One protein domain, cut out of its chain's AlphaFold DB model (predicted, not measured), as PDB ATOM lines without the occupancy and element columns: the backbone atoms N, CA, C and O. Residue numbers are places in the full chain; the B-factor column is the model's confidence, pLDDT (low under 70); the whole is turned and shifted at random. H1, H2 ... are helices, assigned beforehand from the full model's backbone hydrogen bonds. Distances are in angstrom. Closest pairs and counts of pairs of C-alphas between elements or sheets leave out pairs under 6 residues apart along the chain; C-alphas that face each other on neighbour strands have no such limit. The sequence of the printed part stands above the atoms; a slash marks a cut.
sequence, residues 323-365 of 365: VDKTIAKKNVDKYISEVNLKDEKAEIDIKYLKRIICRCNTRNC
ATOM      1  N   VAL A 323      36.087  69.863  11.993       79.75
ATOM      2  CA  VAL A 323      36.574  70.570  10.802       79.75
ATOM      3  C   VAL A 323      37.969  71.138  11.047       79.75
ATOM      4  O   VAL A 323      38.851  70.988  10.207       79.75
ATOM      5  N   ASP A 324      38.183  71.713  12.228       80.12
ATOM      6  CA  ASP A 324      39.452  72.298  12.653       80.12
ATOM      7  C   ASP A 324      40.577  71.238  12.689       80.12
ATOM      8  O   ASP A 324      41.651  71.453  12.121       80.12
ATOM      9  N   LYS A 325      40.309  70.046  13.248       80.62
ATOM     10  CA  LYS A 325      41.252  68.910  13.241       80.62
ATOM     11  C   LYS A 325      41.526  68.386  11.830       80.62
ATOM     12  O   LYS A 325      42.679  68.112  11.504       80.62
ATOM     13  N   THR A 326      40.495  68.236  10.998       81.81
ATOM     14  CA  THR A 326      40.653  67.746   9.619       81.81
ATOM     15  C   THR A 326      41.508  68.698   8.788       81.81
ATOM     16  O   THR A 326      42.385  68.242   8.060       81.81
ATOM     17  N   ILE A 327      41.297  70.010   8.931       83.31
ATOM     18  CA  ILE A 327      42.097  71.032   8.246       83.31
ATOM     19  C   ILE A 327      43.556  70.963   8.697       83.31
ATOM     20  O   ILE A 327      44.447  70.924   7.852       83.31
ATOM     21  N   ALA A 328      43.803  70.925  10.011       81.75
ATOM     22  CA  ALA A 328      45.159  70.862  10.546       81.75
ATOM     23  C   ALA A 328      45.899  69.610  10.055       81.75
ATOM     24  O   ALA A 328      47.009  69.724   9.548       81.75
ATOM     25  N   LYS A 329      45.251  68.439  10.129       84.19
ATOM     26  CA  LYS A 329      45.832  67.180   9.653       84.19
ATOM     27  C   LYS A 329      46.169  67.246   8.162       84.19
ATOM     28  O   LYS A 329      47.307  66.998   7.799       84.19
ATOM     29  N   LYS A 330      45.214  67.636   7.310       84.75
ATOM     30  CA  LYS A 330      45.432  67.657   5.857       84.75
ATOM     31  C   LYS A 330      46.499  68.663   5.414       84.75
ATOM     32  O   LYS A 330      47.239  68.366   4.488       84.75
ATOM     33  N   ASN A 331      46.597  69.823   6.067       84.25
ATOM     34  CA  ASN A 331      47.647  70.799   5.758       84.25
ATOM     35  C   ASN A 331      49.038  70.313   6.178       84.25
ATOM     36  O   ASN A 331      49.999  70.538   5.452       84.25
ATOM     37  N   VAL A 332      49.144  69.638   7.327       84.25
ATOM     38  CA  VAL A 332      50.407  69.037   7.775       84.25
ATOM     39  C   VAL A 332      50.803  67.869   6.869       84.25
ATOM     40  O   VAL A 332      51.948  67.816   6.435       84.25
ATOM     41  N   ASP A 333      49.861  66.983   6.531       85.38
ATOM     42  CA  ASP A 333      50.097  65.855   5.619       85.38
ATOM     43  C   ASP A 333      50.573  66.353   4.238       85.38
ATOM     44  O   ASP A 333      51.536  65.812   3.694       85.38
ATOM     45  N   LYS A 334      49.957  67.425   3.710       81.94
ATOM     46  CA  LYS A 334      50.378  68.086   2.462       81.94
ATOM     47  C   LYS A 334      51.823  68.592   2.558       81.94
ATOM     48  O   LYS A 334      52.651  68.198   1.742       81.94
ATOM     49  N   TYR A 335      52.143  69.380   3.584       82.50
ATOM     50  CA  TYR A 335      53.496  69.911   3.783       82.50
ATOM     51  C   TYR A 335      54.551  68.801   3.884       82.50
ATOM     52  O   TYR A 335      55.585  68.865   3.228       82.50
ATOM     53  N   ILE A 336      54.277  67.743   4.657       82.81
ATOM     54  CA  ILE A 336      55.187  66.595   4.780       82.81
ATOM     55  C   ILE A 336      55.395  65.921   3.416       82.81
ATOM     56  O   ILE A 336      56.517  65.535   3.093       82.81
ATOM     57  N   SER A 337      54.339  65.781   2.608       81.69
ATOM     58  CA  SER A 337      54.451  65.182   1.273       81.69
ATOM     59  C   SER A 337      55.291  66.021   0.302       81.69
ATOM     60  O   SER A 337      56.121  65.450  -0.398       81.69
ATOM     61  N   GLU A 338      55.155  67.348   0.317       79.31
ATOM     62  CA  GLU A 338      55.923  68.266  -0.543       79.31
ATOM     63  C   GLU A 338      57.402  68.329  -0.137       79.31
ATOM     64  O   GLU A 338      58.291  68.238  -0.983       79.31
ATOM     65  N   VAL A 339      57.684  68.365   1.171       78.00
ATOM     66  CA  VAL A 339      59.060  68.308   1.696       78.00
ATOM     67  C   VAL A 339      59.751  66.995   1.307       78.00
ATOM     68  O   VAL A 339      60.914  67.001   0.903       78.00
ATOM     69  N   ASN A 340      59.042  65.862   1.378       74.50
ATOM     70  CA  ASN A 340      59.591  64.561   0.981       74.50
ATOM     71  C   ASN A 340      59.875  64.462  -0.529       74.50
ATOM     72  O   ASN A 340      60.736  63.679  -0.933       74.50
ATOM     73  N   LEU A 341      59.184  65.254  -1.353       73.88
ATOM     74  CA  LEU A 341      59.385  65.332  -2.802       73.88
ATOM     75  C   LEU A 341      60.507  66.305  -3.213       73.88
ATOM     76  O   LEU A 341      60.769  66.449  -4.404       73.88
ATOM     77  N   LYS A 342      61.234  66.894  -2.247       60.75
ATOM     78  CA  LYS A 342      62.314  67.880  -2.458       60.75
ATOM     79  C   LYS A 342      61.869  69.158  -3.182       60.75
ATOM     80  O   LYS A 342      62.692  69.795  -3.837       60.75
ATOM     81  N   ASP A 343      60.614  69.574  -3.032       58.50
ATOM     82  CA  ASP A 343      60.220  70.924  -3.437       58.50
ATOM     83  C   ASP A 343      60.800  71.945  -2.441       58.50
ATOM     84  O   ASP A 343      60.345  72.062  -1.303       58.50
ATOM     85  N   GLU A 344      61.809  72.715  -2.866       56.47
ATOM     86  CA  GLU A 344      62.463  73.764  -2.053       56.47
ATOM     87  C   GLU A 344      61.518  74.912  -1.636       56.47
ATOM     88  O   GLU A 344      61.896  75.764  -0.833       56.47
ATOM     89  N   LYS A 345      60.278  74.935  -2.148       57.97
ATOM     90  CA  LYS A 345      59.264  75.976  -1.905       57.97
ATOM     91  C   LYS A 345      58.064  75.514  -1.065       57.97
ATOM     92  O   LYS A 345      57.041  76.195  -1.059       57.97
ATOM     93  N   ALA A 346      58.152  74.382  -0.365       60.91
ATOM     94  CA  ALA A 346      57.067  73.936   0.510       60.91
ATOM     95  C   ALA A 346      56.839  74.946   1.656       60.91
ATOM     96  O   ALA A 346      57.631  75.037   2.597       60.91
ATOM     97  N   GLU A 347      55.744  75.704   1.594       67.31
ATOM     98  CA  GLU A 347      55.358  76.682   2.614       67.31
ATOM     99  C   GLU A 347      54.103  76.230   3.367       67.31
ATOM    100  O   GLU A 347      53.093  75.837   2.785       67.31
ATOM    101  N   ILE A 348      54.142  76.327   4.699       77.81
ATOM    102  CA  ILE A 348      52.995  76.044   5.566       77.81
ATOM    103  C   ILE A 348      52.572  77.309   6.317       77.81
ATOM    104  O   ILE A 348      53.384  77.977   6.958       77.81
ATOM    105  N   ASP A 349      51.278  77.641   6.288       77.31
ATOM    106  CA  ASP A 349      50.748  78.810   7.003       77.31
ATOM    107  C   ASP A 349      50.638  78.534   8.518       77.31
ATOM    108  O   ASP A 349      49.584  78.178   9.066       77.31
ATOM    109  N   ILE A 350      51.761  78.717   9.219       76.38
ATOM    110  CA  ILE A 350      51.874  78.547  10.676       76.38
ATOM    111  C   ILE A 350      50.926  79.502  11.419       76.38
ATOM    112  O   ILE A 350      50.364  79.144  12.461       76.38
ATOM    113  N   LYS A 351      50.697  80.713  10.893       78.19
ATOM    114  CA  LYS A 351      49.822  81.717  11.518       78.19
ATOM    115  C   LYS A 351      48.368  81.247  11.513       78.19
ATOM    116  O   LYS A 351      47.668  81.403  12.520       78.19
ATOM    117  N   TYR A 352      47.922  80.640  10.416       78.06
ATOM    118  CA  TYR A 352      46.600  80.033  10.317       78.06
ATOM    119  C   TYR A 352      46.460  78.810  11.234       78.06
ATOM    120  O   TYR A 352      45.495  78.744  12.002       78.06
ATOM    121  N   LEU A 353      47.442  77.900  11.259       79.50
ATOM    122  CA  LEU A 353      47.427  76.735  12.157       79.50
ATOM    123  C   LEU A 353      47.381  77.137  13.640       79.50
ATOM    124  O   LEU A 353      46.584  76.590  14.405       79.50
ATOM    125  N   LYS A 354      48.141  78.161  14.046       77.69
ATOM    126  CA  LYS A 354      48.101  78.702  15.415       77.69
ATOM    127  C   LYS A 354      46.712  79.238  15.782       77.69
ATOM    128  O   LYS A 354      46.243  79.036  16.903       77.69
ATOM    129  N   ARG A 355      46.013  79.875  14.833       78.38
ATOM    130  CA  ARG A 355      44.630  80.344  15.029       78.38
ATOM    131  C   ARG A 355      43.647  79.178  15.197       78.38
ATOM    132  O   ARG A 355      42.740  79.295  16.020       78.38
ATOM    133  N   ILE A 356      43.830  78.070  14.473       77.56
ATOM    134  CA  ILE A 356      43.032  76.843  14.654       77.56
ATOM    135  C   ILE A 356      43.245  76.273  16.063       77.56
ATOM    136  O   ILE A 356      42.270  76.002  16.760       77.56
ATOM    137  N   ILE A 357      44.499  76.165  16.519       71.38
ATOM    138  CA  ILE A 357      44.839  75.640  17.853       71.38
ATOM    139  C   ILE A 357      44.200  76.489  18.965       71.38
ATOM    140  O   ILE A 357      43.547  75.940  19.852       71.38
ATOM    141  N   CYS A 358      44.286  77.824  18.885       67.50
ATOM    142  CA  CYS A 358      43.603  78.715  19.836       67.50
ATOM    143  C   CYS A 358      42.076  78.519  19.848       67.50
ATOM    144  O   CYS A 358      41.442  78.600  20.902       67.50
ATOM    145  N   ARG A 359      41.464  78.257  18.686       66.62
ATOM    146  CA  ARG A 359      40.018  78.018  18.570       66.62
ATOM    147  C   ARG A 359      39.607  76.646  19.127       66.62
ATOM    148  O   ARG A 359      38.521  76.529  19.687       66.62
ATOM    149  N   CYS A 360      40.471  75.635  19.030       61.88
ATOM    150  CA  CYS A 360      40.281  74.348  19.705       61.88
ATOM    151  C   CYS A 360      40.392  74.486  21.231       61.88
ATOM    152  O   CYS A 360      39.529  73.979  21.940       61.88
ATOM    153  N   ASN A 361      41.387  75.226  21.738       60.16
ATOM    154  CA  ASN A 361      41.564  75.423  23.183       60.16
ATOM    155  C   ASN A 361      40.414  76.207  23.827       60.16
ATOM    156  O   ASN A 361      40.044  75.931  24.958       60.16
ATOM    157  N   THR A 362      39.803  77.146  23.102       56.22
ATOM    158  CA  THR A 362      38.639  77.905  23.596       56.22
ATOM    159  C   THR A 362      37.310  77.147  23.522       56.22
ATOM    160  O   THR A 362      36.343  77.585  24.134       56.22
ATOM    161  N   ARG A 363      37.229  76.018  22.799       51.06
ATOM    162  CA  ARG A 363      36.041  75.141  22.772       51.06
ATOM    163  C   ARG A 363      36.082  74.011  23.810       51.06
ATOM    164  O   ARG A 363      35.076  73.325  23.956       51.06
ATOM    165  N   ASN A 364      37.214  73.826  24.493       40.97
ATOM    166  CA  ASN A 364      37.440  72.783  25.501       40.97
ATOM    167  C   ASN A 364      37.386  73.301  26.958       40.97
ATOM    168  O   ASN A 364      37.821  72.580  27.853       40.97
ATOM    169  N   CYS A 365      36.854  74.507  27.194       34.62
ATOM    170  CA  CYS A 365      36.509  75.009  28.531       34.62
ATOM    171  C   CYS A 365      34.998  75.179  28.672       34.62
ATOM    172  O   CYS A 365      34.380  75.700  27.711       34.62
TER     173      CYS A 365
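Overview. This is residues 323 to 365 of the 365 residues of the protein "DUF4173 domain-containing protein" of Clostridiales bacterium (UniProt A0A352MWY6). Picture a loose, slender helical hairpin: H1 runs one way along the long axis, an extended link, residues 341 to 349, turns at its far end and folds back, and H2 carries on in the return direction. The two helices are only partly side by side, meeting over H1's residues 324 to 328. The printed part has 43 residues with two named helices, H1 then H2, and no named strand; the class is all helix. The whole is loose, with a radius of gyration of the C-alphas of 12.3 A, and its C-alphas span 41 by 17 by 10 A, a rod.

Arrangement. Begin with H1, residues 323 to 340, and go on to H2, residues 350 to 363. They touch, with 4 pairs of C-alphas within 8 A, and H1 does so with residues 324 to 328 alone. Look at Asp 324 and Ile 356 for the closest C-alphas of the two helices, 6.1 A apart. The helices run opposite ways at a shallow tilt of 28 degrees, a helical hairpin, with centres 14.6 A apart. In H1 and H2 every O i to N i+4 pair is within hydrogen-bond range.

Along the chain. Find C-alpha 323 at (36.574, 70.570, 10.802); from there H1 runs 25.7 A to C-alpha 340 at (59.591, 64.561, 0.981). After the link, H2 begins at C-alpha 350 and runs 20.2 A to C-alpha 363 at (36.041, 75.141, 22.772).

Size, cuts and confidence. The C-alphas of Lys 342 and Cys 365, the two farthest apart, are 41.0 A from each other. The printed part has no cut and ends at residue 365, the chain's last. The link from H1 to H2 is short, with 9 residues. In the B-factor column you will find a mean pLDDT of 72.5 for the printed part of this model, with residues 342 to 347 and 358 to 365 under 70.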